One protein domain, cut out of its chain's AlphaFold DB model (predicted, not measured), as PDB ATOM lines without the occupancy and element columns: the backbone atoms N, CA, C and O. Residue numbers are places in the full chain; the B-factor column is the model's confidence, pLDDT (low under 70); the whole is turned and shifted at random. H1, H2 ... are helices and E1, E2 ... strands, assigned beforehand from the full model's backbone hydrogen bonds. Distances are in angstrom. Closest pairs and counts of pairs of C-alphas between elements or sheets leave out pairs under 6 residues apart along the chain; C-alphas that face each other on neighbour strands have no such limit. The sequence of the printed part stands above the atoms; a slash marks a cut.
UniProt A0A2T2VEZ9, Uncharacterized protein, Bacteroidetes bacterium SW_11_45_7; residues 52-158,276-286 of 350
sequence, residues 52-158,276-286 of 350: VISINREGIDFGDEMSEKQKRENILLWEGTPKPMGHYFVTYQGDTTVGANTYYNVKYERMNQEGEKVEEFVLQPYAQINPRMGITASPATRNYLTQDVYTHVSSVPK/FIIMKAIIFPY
ATOM      1  N   VAL A  52     110.576 121.240 127.180       96.44
ATOM      2  CA  VAL A  52     109.651 121.442 128.299       96.44
ATOM      3  C   VAL A  52     110.270 120.832 129.554       96.44
ATOM      4  O   VAL A  52     110.616 119.652 129.563       96.44
ATOM      5  N   ILE A  53     110.418 121.637 130.605       95.81
ATOM      6  CA  ILE A  53     110.998 121.198 131.885       95.81
ATOM      7  C   ILE A  53     109.942 120.976 132.973       95.81
ATOM      8  O   ILE A  53     110.203 120.242 133.924       95.81
ATOM      9  N   SER A  54     108.747 121.543 132.807       94.69
ATOM     10  CA  SER A  54     107.573 121.401 133.683       94.69
ATOM     11  C   SER A  54     106.802 120.102 133.432       94.69
ATOM     12  O   SER A  54     105.616 120.124 133.126       94.69
ATOM     13  N   ILE A  55     107.482 118.959 133.487       93.00
ATOM     14  CA  ILE A  55     106.829 117.667 133.251       93.00
ATOM     15  C   ILE A  55     106.058 117.229 134.498       93.00
ATOM     16  O   ILE A  55     106.640 117.128 135.580       93.00
ATOM     17  N   ASN A  56     104.777 116.904 134.328       87.50
ATOM     18  CA  ASN A  56     103.939 116.331 135.374       87.50
ATOM     19  C   ASN A  56     104.380 114.896 135.688       87.50
ATOM     20  O   ASN A  56     104.030 113.950 134.983       87.50
ATOM     21  N   ARG A  57     105.190 114.735 136.735       81.19
ATOM     22  CA  ARG A  57     105.653 113.418 137.205       81.19
ATOM     23  C   ARG A  57     104.720 112.784 138.231       81.19
ATOM     24  O   ARG A  57     104.821 111.587 138.463       81.19
ATOM     25  N   GLU A  58     103.851 113.584 138.839       76.25
ATOM     26  CA  GLU A  58     102.931 113.161 139.899       76.25
ATOM     27  C   GLU A  58     101.659 112.519 139.322       76.25
ATOM     28  O   GLU A  58     100.906 111.889 140.054       76.25
ATOM     29  N   GLY A  59     101.433 112.635 138.007       74.81
ATOM     30  CA  GLY A  59     100.259 112.063 137.347       74.81
ATOM     31  C   GLY A  59      98.965 112.801 137.682       74.81
ATOM     32  O   GLY A  59      97.890 112.242 137.497       74.81
ATOM     33  N   ILE A  60      99.071 114.042 138.173       76.25
ATOM     34  CA  ILE A  60      97.916 114.866 138.531       76.25
ATOM     35  C   ILE A  60      97.096 115.133 137.271       76.25
ATOM     36  O   ILE A  60      97.630 115.636 136.281       76.25
ATOM     37  N   ASP A  61      95.809 114.811 137.310       76.69
ATOM     38  CA  ASP A  61      94.890 115.201 136.253       76.69
ATOM     39  C   ASP A  61      94.411 116.639 136.501       76.69
ATOM     40  O   ASP A  61      93.906 116.954 137.574       76.69
ATOM     41  N   PHE A  62      94.583 117.518 135.511       78.88
ATOM     42  CA  PHE A  62      94.123 118.914 135.568       78.88
ATOM     43  C   PHE A  62      92.711 119.094 134.985       78.88
ATOM     44  O   PHE A  62      92.341 120.203 134.600       78.88
ATOM     45  N   GLY A  63      91.944 118.005 134.875       77.31
ATOM     46  CA  GLY A  63      90.571 118.007 134.379       77.31
ATOM     47  C   GLY A  63      90.464 118.164 132.861       77.31
ATOM     48  O   GLY A  63      91.455 118.214 132.132       77.31
ATOM     49  N   ASP A  64      89.235 118.235 132.359       76.75
ATOM     50  CA  ASP A  64      88.958 118.174 130.917       76.75
ATOM     51  C   ASP A  64      89.249 119.479 130.157       76.75
ATOM     52  O   ASP A  64      89.283 119.491 128.925       76.75
ATOM     53  N   GLU A  65      89.514 120.582 130.867       76.94
ATOM     54  CA  GLU A  65      89.869 121.869 130.254       76.94
ATOM     55  C   GLU A  65      91.253 121.831 129.568       76.94
ATOM     56  O   GLU A  65      91.521 122.604 128.643       76.94
ATOM     57  N   MET A  66      92.142 120.918 129.983       81.81
ATOM     58  CA  MET A  66      93.485 120.767 129.417       81.81
ATOM     59  C   MET A  66      93.587 119.561 128.482       81.81
ATOM     60  O   MET A  66      93.200 118.447 128.819       81.81
ATOM     61  N   SER A  67      94.226 119.740 127.321       87.50
ATOM     62  CA  SER A  67      94.585 118.599 126.470       87.50
ATOM     63  C   SER A  67      95.578 117.662 127.169       87.50
ATOM     64  O   SER A  67      96.411 118.100 127.961       87.50
ATOM     65  N   GLU A  68      95.607 116.390 126.773       87.88
ATOM     66  CA  GLU A  68      96.570 115.394 127.277       87.88
ATOM     67  C   GLU A  68      98.032 115.858 127.216       87.88
ATOM     68  O   GLU A  68      98.854 115.549 128.078       87.88
ATOM     69  N   LYS A  69      98.384 116.635 126.186       89.69
ATOM     70  CA  LYS A  69      99.718 117.233 126.080       89.69
ATOM     71  C   LYS A  69      99.948 118.275 127.176       89.69
ATOM     72  O   LYS A  69     101.005 118.265 127.793       89.69
ATOM     73  N   GLN A  70      98.978 119.153 127.425       88.06
ATOM     74  CA  GLN A  70      99.063 120.148 128.493       88.06
ATOM     75  C   GLN A  70      99.104 119.485 129.870       88.06
ATOM     76  O   GLN A  70      99.941 119.884 130.672       88.06
ATOM     77  N   LYS A  71      98.310 118.438 130.114       86.69
ATOM     78  CA  LYS A  71      98.351 117.678 131.373       86.69
ATOM     79  C   LYS A  71      99.745 117.139 131.699       86.69
ATOM     80  O   LYS A  71     100.181 117.195 132.844       86.69
ATOM     81  N   ARG A  72     100.486 116.687 130.681       90.00
ATOM     82  CA  ARG A  72     101.872 116.205 130.834       90.00
ATOM     83  C   ARG A  72     102.923 117.308 130.918       90.00
ATOM     84  O   ARG A  72     103.971 117.098 131.518       90.00
ATOM     85  N   GLU A  73     102.688 118.437 130.258       93.75
ATOM     86  CA  GLU A  73     103.664 119.524 130.094       93.75
ATOM     87  C   GLU A  73     103.492 120.674 131.097       93.75
ATOM     88  O   GLU A  73     104.221 121.664 131.008       93.75
ATOM     89  N   ASN A  74     102.544 120.566 132.024       91.62
ATOM     90  CA  ASN A  74     102.352 121.510 133.118       91.62
ATOM     91  C   ASN A  74     102.660 120.861 134.464       91.62
ATOM     92  O   ASN A  74     102.561 119.650 134.619       91.62
ATOM     93  N   ILE A  75     102.993 121.685 135.450       91.56
ATOM     94  CA  ILE A  75     103.204 121.257 136.829       91.56
ATOM     95  C   ILE A  75     102.340 122.092 137.772       91.56
ATOM     96  O   ILE A  75     102.172 123.295 137.558       91.56
ATOM     97  N   LEU A  76     101.812 121.440 138.808       90.44
ATOM     98  CA  LEU A  76     101.139 122.080 139.931       90.44
ATOM     99  C   LEU A  76     102.174 122.533 140.958       90.44
ATOM    100  O   LEU A  76     102.941 121.703 141.460       90.44
ATOM    101  N   LEU A  77     102.170 123.818 141.293       90.31
ATOM    102  CA  LEU A  77     102.980 124.385 142.365       90.31
ATOM    103  C   LEU A  77     102.068 124.919 143.463       90.31
ATOM    104  O   LEU A  77     101.333 125.872 143.230       90.31
ATOM    105  N   TRP A  78     102.165 124.329 144.651       88.31
ATOM    106  CA  TRP A  78     101.588 124.885 145.872       88.31
ATOM    107  C   TRP A  78     102.474 126.017 146.384       88.31
ATOM    108  O   TRP A  78     103.708 125.926 146.314       88.31
ATOM    109  N   GLU A  79     101.862 127.073 146.908       88.44
ATOM    110  CA  GLU A  79     102.580 128.190 147.510       88.44
ATOM    111  C   GLU A  79     103.532 127.697 148.612       88.44
ATOM    112  O   GLU A  79     103.228 126.794 149.396       88.44
ATOM    113  N   GLY A  80     104.750 128.236 148.613       87.94
ATOM    114  CA  GLY A  80     105.792 127.931 149.591       87.94
ATOM    115  C   GLY A  80     106.450 126.553 149.457       87.94
ATOM    116  O   GLY A  80     107.404 126.284 150.185       87.94
ATOM    117  N   THR A  81     106.008 125.694 148.530       88.12
ATOM    118  CA  THR A  81     106.523 124.321 148.395       88.12
ATOM    119  C   THR A  81     107.503 124.195 147.221       88.12
ATOM    120  O   THR A  81     107.081 124.296 146.064       88.12
ATOM    121  N   PRO A  82     108.806 123.934 147.459       92.19
ATOM    122  CA  PRO A  82     109.767 123.731 146.381       92.19
ATOM    123  C   PRO A  82     109.528 122.412 145.640       92.19
ATOM    124  O   PRO A  82     109.465 121.348 146.258       92.19
ATOM    125  N   LYS A  83     109.479 122.456 144.304       91.31
ATOM    126  CA  LYS A  83     109.378 121.268 143.442       91.31
ATOM    127  C   LYS A  83     110.534 121.155 142.443       91.31
ATOM    128  O   LYS A  83     110.966 122.165 141.885       91.31
ATOM    129  N   PRO A  84     111.034 119.938 142.164       92.69
ATOM    130  CA  PRO A  84     112.059 119.729 141.146       92.69
ATOM    131  C   PRO A  84     111.478 119.879 139.729       92.69
ATOM    132  O   PRO A  84     110.505 119.222 139.367       92.69
ATOM    133  N   MET A  85     112.127 120.686 138.890       94.19
ATOM    134  CA  MET A  85     111.732 120.964 137.509       94.19
ATOM    135  C   MET A  85     112.963 121.087 136.598       94.19
ATOM    136  O   MET A  85     113.627 122.123 136.513       94.19
ATOM    137  N   GLY A  86     113.291 120.003 135.892       90.81
ATOM    138  CA  GLY A  86     114.521 119.919 135.100       90.81
ATOM    139  C   GLY A  86     115.767 120.030 135.986       90.81
ATOM    140  O   GLY A  86     115.982 119.186 136.851       90.81
ATOM    141  N   HIS A  87     116.581 121.063 135.758       91.38
ATOM    142  CA  HIS A  87     117.779 121.367 136.555       91.38
ATOM    143  C   HIS A  87     117.522 122.364 137.693       91.38
ATOM    144  O   HIS A  87     118.471 122.785 138.352       91.38
ATOM    145  N   TYR A  88     116.268 122.770 137.897       95.56
ATOM    146  CA  TYR A  88     115.893 123.769 138.888       95.56
ATOM    147  C   TYR A  88     115.020 123.157 139.980       95.56
ATOM    148  O   TYR A  88     114.263 122.222 139.732       95.56
ATOM    149  N   PHE A  89     115.089 123.731 141.173       95.44
ATOM    150  CA  PHE A  89     114.009 123.717 142.145       95.44
ATOM    151  C   PHE A  89     113.185 124.982 141.955       95.44
ATOM    152  O   PHE A  89     113.736 126.067 141.764       95.44
ATOM    153  N   VAL A  90     111.868 124.826 141.964       96.56
ATOM    154  CA  VAL A  90     110.929 125.891 141.639       96.56
ATOM    155  C   VAL A  90     109.935 126.036 142.764       96.56
ATOM    156  O   VAL A  90     109.348 125.048 143.191       96.56
ATOM    157  N   THR A  91     109.750 127.264 143.228       95.44
ATOM    158  CA  THR A  91     108.842 127.568 144.335       95.44
ATOM    159  C   THR A  91     107.935 128.715 143.933       95.44
ATOM    160  O   THR A  91     108.421 129.772 143.525       95.44
ATOM    161  N   TYR A  92     106.626 128.517 144.058       95.56
ATOM    162  CA  TYR A  92     105.663 129.608 143.973       95.56
ATOM    163  C   TYR A  92     105.673 130.377 145.300       95.56
ATOM    164  O   TYR A  92     105.490 129.776 146.355       95.56
ATOM    165  N   GLN A  93     105.963 131.677 145.263       93.31
ATOM    166  CA  GLN A  93     106.127 132.519 146.458       93.31
ATOM    167  C   GLN A  93     104.909 133.405 146.753       93.31
ATOM    168  O   GLN A  93     105.015 134.298 147.589       93.31
ATOM    169  N   GLY A  94     103.812 133.208 146.022       90.62
ATOM    170  CA  GLY A  94     102.644 134.079 146.056       90.62
ATOM    171  C   GLY A  94     102.604 135.056 144.883       90.62
ATOM    172  O   GLY A  94     103.506 135.116 144.034       90.62
ATOM    173  N   ASP A  95     101.535 135.829 144.829       91.38
ATOM    174  CA  ASP A  95     101.189 136.708 143.727       91.38
ATOM    175  C   ASP A  95     100.854 138.128 144.186       91.38
ATOM    176  O   ASP A  95     100.844 138.481 145.366       91.38
ATOM    177  N   THR A  96     100.706 139.026 143.220       90.94
ATOM    178  CA  THR A  96     100.338 140.415 143.477       90.94
ATOM    179  C   THR A  96      99.463 140.923 142.350       90.94
ATOM    180  O   THR A  96      99.877 140.921 141.189       90.94
ATOM    181  N   THR A  97      98.276 141.411 142.693       90.44
ATOM    182  CA  THR A  97      97.325 141.954 141.720       90.44
ATOM    183  C   THR A  97      97.452 143.471 141.625       90.44
ATOM    184  O   THR A  97      97.357 144.189 142.620       90.44
ATOM    185  N   VAL A  98      97.668 143.975 140.408       90.75
ATOM    186  CA  VAL A  98      97.733 145.407 140.092       90.75
ATOM    187  C   VAL A  98      96.798 145.698 138.922       90.75
ATOM    188  O   VAL A  98      97.082 145.380 137.764       90.75
ATOM    189  N   GLY A  99      95.665 146.335 139.221       90.00
ATOM    190  CA  GLY A  99      94.610 146.561 138.234       90.00
ATOM    191  C   GLY A  99      94.004 145.234 137.777       90.00
ATOM    192  O   GLY A  99      93.534 144.464 138.601       90.00
ATOM    193  N   ALA A 100      94.026 144.968 136.470       88.12
ATOM    194  CA  ALA A 100      93.518 143.719 135.891       88.12
ATOM    195  C   ALA A 100      94.568 142.593 135.806       88.12
ATOM    196  O   ALA A 100      94.251 141.508 135.329       88.12
ATOM    197  N   ASN A 101      95.821 142.863 136.192       91.75
ATOM    198  CA  ASN A 101      96.924 141.914 136.065       91.75
ATOM    199  C   ASN A 101      97.272 141.312 137.422       91.75
ATOM    200  O   ASN A 101      97.627 142.052 138.340       91.75
ATOM    201  N   THR A 102      97.299 139.990 137.497       91.81
ATOM    202  CA  THR A 102      97.868 139.244 138.621       91.81
ATOM    203  C   THR A 102      99.253 138.750 138.239       91.81
ATOM    204  O   THR A 102      99.417 138.102 137.205       91.81
ATOM    205  N   TYR A 103     100.260 139.089 139.038       94.50
ATOM    206  CA  TYR A 103     101.665 138.758 138.816       94.50
ATOM    207  C   TYR A 103     102.107 137.645 139.766       94.50
ATOM    208  O   TYR A 103     102.082 137.851 140.973       94.50
ATOM    209  N   TYR A 104     102.585 136.517 139.244       95.19
ATOM    210  CA  TYR A 104     102.925 135.338 140.049       95.19
ATOM    211  C   TYR A 104     104.431 135.246 140.264       95.19
ATOM    212  O   TYR A 104     105.180 135.137 139.295       95.19
ATOM    213  N   ASN A 105     104.901 135.261 141.509       96.75
ATOM    214  CA  ASN A 105     106.331 135.200 141.803       96.75
ATOM    215  C   ASN A 105     106.801 133.744 141.841       96.75
ATOM    216  O   ASN A 105     106.511 132.999 142.778       96.75
ATOM    217  N   VAL A 106     107.551 133.334 140.821       97.62
ATOM    218  CA  VAL A 106     108.084 131.975 140.708       97.62
ATOM    219  C   VAL A 106     109.597 132.010 140.856       97.62
ATOM    220  O   VAL A 106     110.318 132.492 139.978       97.62
ATOM    221  N   LYS A 107     110.087 131.481 141.973       98.00
ATOM    222  CA  LYS A 107     111.513 131.385 142.280       98.00
ATOM    223  C   LYS A 107     112.121 130.150 141.631       98.00
ATOM    224  O   LYS A 107     111.568 129.062 141.751       98.00
ATOM    225  N   TYR A 108     113.279 130.322 141.004       97.81
ATOM    226  CA  TYR A 108     114.103 129.275 140.414       97.81
ATOM    227  C   TYR A 108     115.439 129.198 141.139       97.81
ATOM    228  O   TYR A 108     116.136 130.204 141.270       97.81
ATOM    229  N   GLU A 109     115.823 127.995 141.546       97.06
ATOM    230  CA  GLU A 109     117.102 127.717 142.197       97.06
ATOM    231  C   GLU A 109     117.795 126.551 141.506       97.06
ATOM    232  O   GLU A 109     117.198 125.498 141.300       97.06
ATOM    233  N   ARG A 110     119.069 126.716 141.147       95.38
ATOM    234  CA  ARG A 110     119.889 125.627 140.604       95.38
ATOM    235  C   ARG A 110     120.962 125.255 141.609       95.38
ATOM    236  O   ARG A 110     121.705 126.120 142.073       95.38
ATOM    237  N   MET A 111     121.052 123.964 141.897       92.25
ATOM    238  CA  MET A 111     122.055 123.397 142.795       92.25
ATOM    239  C   MET A 111     123.188 122.752 141.983       92.25
ATOM    240  O   MET A 111     122.962 122.273 140.868       92.25
ATOM    241  N   ASN A 112     124.410 122.752 142.516       91.44
ATOM    242  CA  ASN A 112     125.515 121.949 141.986       91.44
ATOM    243  C   ASN A 112     125.423 120.488 142.471       91.44
ATOM    244  O   ASN A 112     124.490 120.096 143.171       91.44
ATOM    245  N   GLN A 113     126.403 119.664 142.089       87.31
ATOM    246  CA  GLN A 113     126.481 118.256 142.506       87.31
ATOM    247  C   GLN A 113     126.764 118.080 144.008       87.31
ATOM    248  O   GLN A 113     126.508 117.012 144.553       87.31
ATOM    249  N   GLU A 114     127.260 119.123 144.672       88.19
ATOM    250  CA  GLU A 114     127.581 119.159 146.103       88.19
ATOM    251  C   GLU A 114     126.387 119.652 146.946       88.19
ATOM    252  O   GLU A 114     126.462 119.680 148.171       88.19
ATOM    253  N   GLY A 115     125.263 120.000 146.303       84.56
ATOM    254  CA  GLY A 115     124.048 120.495 146.956       84.56
ATOM    255  C   GLY A 115     124.049 122.000 147.247       84.56
ATOM    256  O   GLY A 115     123.111 122.500 147.863       84.56
ATOM    257  N   GLU A 116     125.062 122.738 146.795       89.81
ATOM    258  CA  GLU A 116     125.153 124.185 146.966       89.81
ATOM    259  C   GLU A 116     124.399 124.935 145.865       89.81
ATOM    260  O   GLU A 116     124.446 124.583 144.680       89.81
ATOM    261  N   LYS A 117     123.735 126.029 146.247       93.12
ATOM    262  CA  LYS A 117     123.014 126.900 145.319       93.12
ATOM    263  C   LYS A 117     123.989 127.720 144.479       93.12
ATOM    264  O   LYS A 117     124.649 128.621 144.989       93.12
ATOM    265  N   VAL A 118     124.022 127.451 143.177       95.25
ATOM    266  CA  VAL A 118     124.877 128.165 142.212       95.25
ATOM    267  C   VAL A 118     124.154 129.286 141.481       95.25
ATOM    268  O   VAL A 118     124.793 130.138 140.868       95.25
ATOM    269  N   GLU A 119     122.825 129.280 141.505       94.69
ATOM    270  CA  GLU A 119     122.023 130.263 140.797       94.69
ATOM    271  C   GLU A 119     120.645 130.414 141.431       94.69
ATOM    272  O   GLU A 119     120.021 129.429 141.826       94.69
ATOM    273  N   GLU A 120     120.174 131.656 141.478       96.19
ATOM    274  CA  GLU A 120     118.840 132.018 141.930       96.19
ATOM    275  C   GLU A 120     118.293 133.159 141.069       96.19
ATOM    276  O   GLU A 120     119.001 134.130 140.788       96.19
ATOM    277  N   PHE A 121     117.035 133.049 140.652       97.12
ATOM    278  CA  PHE A 121     116.296 134.144 140.029       97.12
ATOM    279  C   PHE A 121     114.792 133.967 140.233       97.12
ATOM    280  O   PHE A 121     114.312 132.865 140.485       97.12
ATOM    281  N   VAL A 122     114.040 135.057 140.099       97.31
ATOM    282  CA  VAL A 122     112.575 135.045 140.148       97.31
ATOM    283  C   VAL A 122     112.042 135.443 138.780       97.31
ATOM    284  O   VAL A 122     112.511 136.412 138.178       97.31
ATOM    285  N   LEU A 123     111.078 134.678 138.279       97.44
ATOM    286  CA  LEU A 123     110.285 135.028 137.110       97.44
ATOM    287  C   LEU A 123     108.884 135.411 137.553       97.44
ATOM    288  O   LEU A 123     108.295 134.746 138.399       97.44
ATOM    289  N   GLN A 124     108.373 136.477 136.946       96.50
ATOM    290  CA  GLN A 124     107.092 137.065 137.303       96.50
ATOM    291  C   GLN A 124     106.163 137.097 136.081       96.50
ATOM    292  O   GLN A 124     105.946 138.164 135.498       96.50
ATOM    293  N   PRO A 125     105.683 135.929 135.597       96.19
ATOM    294  CA  PRO A 125     104.612 135.910 134.606       96.19
ATOM    295  C   PRO A 125     103.375 136.596 135.182       96.19
ATOM    296  O   PRO A 125     103.172 136.625 136.398       96.19
ATOM    297  N   TYR A 126     102.526 137.119 134.307       94.06
ATOM    298  CA  TYR A 126     101.267 137.714 134.734       94.06
ATOM    299  C   TYR A 126     100.103 137.156 133.941       94.06
ATOM    300  O   TYR A 126     100.263 136.751 132.789       94.06
ATOM    301  N   ALA A 127      98.926 137.148 134.547       92.56
ATOM    302  CA  ALA A 127      97.702 136.751 133.882       92.56
ATOM    303  C   ALA A 127      96.559 137.710 134.194       92.56
ATOM    304  O   ALA A 127      96.552 138.385 135.220       92.56
ATOM    305  N   GLN A 128      95.606 137.756 133.276       90.56
ATOM    306  CA  GLN A 128      94.321 138.415 133.446       90.56
ATOM    307  C   GLN A 128      93.252 137.331 133.456       90.56
ATOM    308  O   GLN A 128      93.204 136.508 132.536       90.56
ATOM    309  N   ILE A 129      92.408 137.323 134.481       83.56
ATOM    310  CA  ILE A 129      91.320 136.356 134.610       83.56
ATOM    311  C   ILE A 129      90.036 137.041 134.159       83.56
ATOM    312  O   ILE A 129      89.706 138.138 134.610       83.56
ATOM    313  N   ASN A 130      89.320 136.410 133.232       81.62
ATOM    314  CA  ASN A 130      88.003 136.859 132.812       81.62
ATOM    315  C   ASN A 130      86.994 135.714 132.985       81.62
ATOM    316  O   ASN A 130      87.178 134.677 132.344       81.62
ATOM    317  N   PRO A 131      85.895 135.906 133.742       73.31
ATOM    318  CA  PRO A 131      84.908 134.854 133.996       73.31
ATOM    319  C   PRO A 131      84.319 134.206 132.734       73.31
ATOM    320  O   PRO A 131      83.932 133.044 132.752       73.31
ATOM    321  N   ARG A 132      84.248 134.937 131.611       72.69
ATOM    322  CA  ARG A 132      83.668 134.430 130.353       72.69
ATOM    323  C   ARG A 132      84.692 133.918 129.351       72.69
ATOM    324  O   ARG A 132      84.365 133.063 128.536       72.69
ATOM    325  N   MET A 133      85.884 134.509 129.343       73.50
ATOM    326  CA  MET A 133      86.904 134.270 128.310       73.50
ATOM    327  C   MET A 133      88.078 133.417 128.811       73.50
ATOM    328  O   MET A 133      88.950 133.073 128.017       73.50
ATOM    329  N   GLY A 134      88.102 133.075 130.102       75.88
ATOM    330  CA  GLY A 134      89.177 132.317 130.731       75.88
ATOM    331  C   GLY A 134      90.401 133.173 131.060       75.88
ATOM    332  O   GLY A 134      90.343 134.405 131.114       75.88
ATOM    333  N   ILE A 135      91.524 132.498 131.302       82.88
ATOM    334  CA  ILE A 135      92.796 133.123 131.663       82.88
ATOM    335  C   ILE A 135      93.562 133.579 130.413       82.88
ATOM    336  O   ILE A 135      93.808 132.810 129.485       82.88
ATOM    337  N   THR A 136      93.980 134.842 130.393       88.75
ATOM    338  CA  THR A 136      94.937 135.364 129.410       88.75
ATOM    339  C   THR A 136      96.270 135.577 130.102       88.75
ATOM    340  O   THR A 136      96.452 136.551 130.830       88.75
ATOM    341  N   ALA A 137      97.209 134.665 129.876       89.44
ATOM    342  CA  ALA A 137      98.515 134.700 130.512       89.44
ATOM    343  C   ALA A 137      99.605 135.223 129.571       89.44
ATOM    344  O   ALA A 137      99.634 134.960 128.369       89.44
ATOM    345  N   SER A 138     100.520 135.989 130.151       93.31
ATOM    346  CA  SER A 138     101.718 136.513 129.516       93.31
ATOM    347  C   SER A 138     102.947 135.910 130.193       93.31
ATOM    348  O   SER A 138     103.055 135.940 131.424       93.31
ATOM    349  N   PRO A 139     103.880 135.339 129.417       95.06
ATOM    350  CA  PRO A 139     105.025 134.660 129.986       95.06
ATOM    351  C   PRO A 139     106.077 135.640 130.514       95.06
ATOM    352  O   PRO A 139     106.177 136.778 130.057       95.06
ATOM    353  N   ALA A 140     106.930 135.147 131.407       97.00
ATOM    354  CA  ALA A 140     108.172 135.800 131.802       97.00
ATOM    355  C   ALA A 140     109.383 134.979 131.343       97.00
ATOM    356  O   ALA A 140     109.305 133.754 131.219       97.00
ATOM    357  N   THR A 141     110.507 135.657 131.101       95.62
ATOM    358  CA  THR A 141     111.695 135.033 130.510       95.62
ATOM    359  C   THR A 141     112.967 135.441 131.227       95.62
ATOM    360  O   THR A 141     113.232 136.628 131.423       95.62
ATOM    361  N   ARG A 142     113.806 134.454 131.539       95.94
ATOM    362  CA  ARG A 142     115.201 134.668 131.921       95.94
ATOM    363  C   ARG A 142     116.083 134.379 130.714       95.94
ATOM    364  O   ARG A 142     116.143 133.238 130.261       95.94
ATOM    365  N   ASN A 143     116.766 135.406 130.216       94.38
ATOM    366  CA  ASN A 143     117.652 135.271 129.062       94.38
ATOM    367  C   ASN A 143     119.058 134.836 129.486       94.38
ATOM    368  O   ASN A 143     119.620 135.412 130.425       94.38
ATOM    369  N   TYR A 144     119.650 133.898 128.751       93.75
ATOM    370  CA  TYR A 144     121.070 133.553 128.864       93.75
ATOM    371  C   TYR A 144     121.761 133.643 127.511       93.75
ATOM    372  O   TYR A 144     121.143 133.833 126.470       93.75
ATOM    373  N   LEU A 145     123.083 133.479 127.507       91.31
ATOM    374  CA  LEU A 145     123.860 133.479 126.272       91.31
ATOM    375  C   LEU A 145     123.514 132.289 125.354       91.31
ATOM    376  O   LEU A 145     123.537 132.423 124.131       91.31
ATOM    377  N   THR A 146     123.198 131.127 125.927       91.31
ATOM    378  CA  THR A 146     122.982 129.877 125.176       91.31
ATOM    379  C   THR A 146     121.526 129.434 125.118       91.31
ATOM    380  O   THR A 146     121.156 128.711 124.195       91.31
ATOM    381  N   GLN A 147     120.699 129.855 126.069       93.62
ATOM    382  CA  GLN A 147     119.319 129.405 126.209       93.62
ATOM    383  C   GLN A 147     118.488 130.434 126.960       93.62
ATOM    384  O   GLN A 147     119.032 131.182 127.757       93.62
ATOM    385  N   ASP A 148     117.179 130.412 126.781       95.31
ATOM    386  CA  ASP A 148     116.257 131.241 127.545       95.31
ATOM    387  C   ASP A 148     115.274 130.343 128.293       95.31
ATOM    388  O   ASP A 148     114.791 129.352 127.743       95.31
ATOM    389  N   VAL A 149     114.980 130.679 129.548       96.12
ATOM    390  CA  VAL A 149     113.981 129.975 130.362       96.12
ATOM    391  C   VAL A 149     112.692 130.781 130.322       96.12
ATOM    392  O   VAL A 149     112.653 131.907 130.814       96.12
ATOM    393  N   TYR A 150     111.657 130.211 129.714       95.38
ATOM    394  CA  TYR A 150     110.321 130.784 129.597       95.38
ATOM    395  C   TYR A 150     109.373 130.151 130.605       95.38
ATOM    396  O   TYR A 150     109.323 128.927 130.707       95.38
ATOM    397  N   THR A 151     108.567 130.981 131.259       96.31
ATOM    398  CA  THR A 151     107.593 130.571 132.274       96.31
ATOM    399  C   THR A 151     106.233 131.176 131.979       96.31
ATOM    400  O   THR A 151     106.131 132.376 131.744       96.31
ATOM    401  N   HIS A 152     105.193 130.348 131.997       93.62
ATOM    402  CA  HIS A 152     103.820 130.716 131.674       93.62
ATOM    403  C   HIS A 152     102.850 130.074 132.665       93.62
ATOM    404  O   HIS A 152     102.918 128.867 132.895       93.62
ATOM    405  N   VAL A 153     101.919 130.859 133.203       92.56
ATOM    406  CA  VAL A 153     100.843 130.354 134.066       92.56
ATOM    407  C   VAL A 153      99.689 129.898 133.189       92.56
ATOM    408  O   VAL A 153      99.148 130.673 132.411       92.56
ATOM    409  N   SER A 154      99.360 128.616 133.263       87.69
ATOM    410  CA  SER A 154      98.355 127.983 132.410       87.69
ATOM    411  C   SER A 154      96.979 127.951 133.056       87.69
ATOM    412  O   SER A 154      95.985 127.995 132.342       87.69
ATOM    413  N   SER A 155      96.925 127.858 134.382       84.25
ATOM    414  CA  SER A 155      95.693 127.953 135.154       84.25
ATOM    415  C   SER A 155      96.011 128.386 136.578       84.25
ATOM    416  O   SER A 155      97.129 128.187 137.066       84.25
ATOM    417  N   VAL A 156      95.021 128.982 137.217       80.62
ATOM    418  CA  VAL A 156      95.040 129.434 138.605       80.62
ATOM    419  C   VAL A 156      93.713 129.044 139.249       80.62
ATOM    420  O   VAL A 156      92.756 128.789 138.509       80.62
ATOM    421  N   PRO A 157      93.650 128.963 140.587       70.25
ATOM    422  CA  PRO A 157      92.401 128.750 141.288       70.25
ATOM    423  C   PRO A 157      91.407 129.802 140.802       70.25
ATOM    424  O   PRO A 157      91.766 130.965 140.602       70.25
ATOM    425  N   LYS A 158      90.171 129.386 140.534       64.56
ATOM    426  CA  LYS A 158      89.102 130.363 140.348       64.56
ATOM    427  C   LYS A 158      88.890 130.992 141.719       64.56
ATOM    428  O   LYS A 158      88.772 130.254 142.689       64.56
ATOM    429  N   PHE A 276      97.631 127.771 144.769       87.19
ATOM    430  CA  PHE A 276      98.446 127.043 143.816       87.19
ATOM    431  C   PHE A 276      98.471 127.761 142.482       87.19
ATOM    432  O   PHE A 276      97.641 128.614 142.194       87.19
ATOM    433  N   ILE A 277      99.421 127.391 141.636       91.06
ATOM    434  CA  ILE A 277      99.393 127.735 140.219       91.06
ATOM    435  C   ILE A 277      99.697 126.489 139.399       91.06
ATOM    436  O   ILE A 277     100.524 125.656 139.780       91.06
ATOM    437  N   ILE A 278      99.060 126.379 138.237       91.75
ATOM    438  CA  ILE A 278      99.447 125.408 137.218       91.75
ATOM    439  C   ILE A 278     100.258 126.156 136.176       91.75
ATOM    440  O   ILE A 278      99.772 127.101 135.552       91.75
ATOM    441  N   MET A 279     101.499 125.734 135.959       93.88
ATOM    442  CA  MET A 279     102.400 126.446 135.062       93.88
ATOM    443  C   MET A 279     103.170 125.538 134.114       93.88
ATOM    444  O   MET A 279     103.458 124.373 134.397       93.88
ATOM    445  N   LYS A 280     103.557 126.133 132.987       95.44
ATOM    446  CA  LYS A 280     104.445 125.559 131.990       95.44
ATOM    447  C   LYS A 280     105.758 126.322 131.962       95.44
ATOM    448  O   LYS A 280     105.772 127.552 131.935       95.44
ATOM    449  N   ALA A 281     106.858 125.589 131.880       96.94
ATOM    450  CA  ALA A 281     108.178 126.146 131.674       96.94
ATOM    451  C   ALA A 281     108.919 125.437 130.538       96.94
ATOM    452  O   ALA A 281     108.921 124.206 130.432       96.94
ATOM    453  N   ILE A 282     109.552 126.236 129.681       96.56
ATOM    454  CA  ILE A 282     110.205 125.790 128.450       96.56
ATOM    455  C   ILE A 282     111.582 126.437 128.351       96.56
ATOM    456  O   ILE A 282     111.728 127.638 128.564       96.56
ATOM    457  N   ILE A 283     112.588 125.649 127.991       96.56
ATOM    458  CA  ILE A 283     113.922 126.127 127.644       96.56
ATOM    459  C   ILE A 283     114.009 126.269 126.125       96.56
ATOM    460  O   ILE A 283     113.815 125.296 125.395       96.56
ATOM    461  N   PHE A 284     114.328 127.473 125.656       96.00
ATOM    462  CA  PHE A 284     114.535 127.792 124.247       96.00
ATOM    463  C   PHE A 284     116.024 128.021 123.965       96.00
ATOM    464  O   PHE A 284     116.577 129.040 124.379       96.00
ATOM    465  N   PRO A 285     116.711 127.117 123.253       95.50
ATOM    466  CA  PRO A 285     118.127 127.294 122.955       95.50
ATOM    467  C   PRO A 285     118.347 128.338 121.849       95.50
ATOM    468  O   PRO A 285     117.548 128.463 120.921       95.50
ATOM    469  N   TYR A 286     119.463 129.063 121.919       94.38
ATOM    470  CA  TYR A 286     119.993 129.945 120.866       94.38
ATOM    471  C   TYR A 286     119.070 131.069 120.353       94.38
ATOM    472  O   TYR A 286     119.270 131.571 119.244       94.38
TER     473      TYR A 286
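What this domain is: This is residues 52 to 158 and 276 to 286 of the 350 residues of an uncharacterized protein of Bacteroidetes bacterium SW_11_45_7 (UniProt A0A2T2VEZ9). Two strongly twisted sheets stand only partly face to face: a branched sheet of E2 to E7, and a sheet E1, E10, E9, E8 whose inner strands E10 and E9 are nearest the middle. E7 runs on into E8 from one sheet to the other, E1 comes close to E3, and the short helix H1 packs on E10. The printed part has 118 residues with one named helix and ten named strands, H1 first, then E1 to E10; neighbour strands in both sheets are antiparallel, and E2 to E5 form a meander, each the antiparallel neighbour of the one before. It is mostly strand and compact, with a radius of gyration of the C-alphas of 14.3 A and spans of 48 by 33 by 31 A.

How they stand to each other: In the branched sheet, E4, residues 101 to 111, has E3, residues 88 to 98, on one side, and E5, residues 117 to 123, and E6, residues 126 to 130, on the other. Hairpins here include E3 and E4, with N 91 and O 107 at 3.0 A, and E4 and E5, with N 108 and O 121 at 2.8 A. E4 and E6 have N 102 and O 127 at 2.9 A. E2, residues 83 to 85, forms a hairpin with E3, N 83 and O 90 being 2.8 A apart. E7, residues 134 to 138, forms one with E6, N 136 and O 128 being 2.8 A apart. In the other sheet, E10, residues 276 to 285, has N 280 and O 152 at 2.8 A to E9, residues 147 to 155, and N 277 and O 77 at 2.9 A to E1, residues 75 to 78. E8, residues 140 to 143, forms a hairpin with E9, with N 142 and O 149 at 2.9 A. Between the sheets, the closest C-alphas of E7 and E9 are those of Ala 137 and Val 153, 6.1 A apart; those of E1 and E3 are Leu 77 and Tyr 92, also 6.1 A. H1, residues 68 to 73, is on this sheet at a height over the sheet of 10.0 A, only just over E10 with 3 C-alphas, and only just stands up from it at 42 degrees. Every O i to N i+4 pair in H1 is within hydrogen-bond range.

Where its parts are: H1 begins at C-alpha 68 (96.570, 115.394, 127.277). E4 is 31.9 A long, E10 28.7 A, E3 28.3 A with a bend of 51 degrees at residue 94, and E9 25.3 A. E10 ends at C-alpha 285 (118.127, 127.294, 122.955).

The domain as a whole: The two C-alphas farthest apart, those of Glu 114 and Arg 132, are 49.1 A apart. Residues 159 to 275 are not printed; C-alphas 158 and 276 are 10.5 A apart across this cut. The links printed whole are tight. Residue 158 alone has pLDDT under 70.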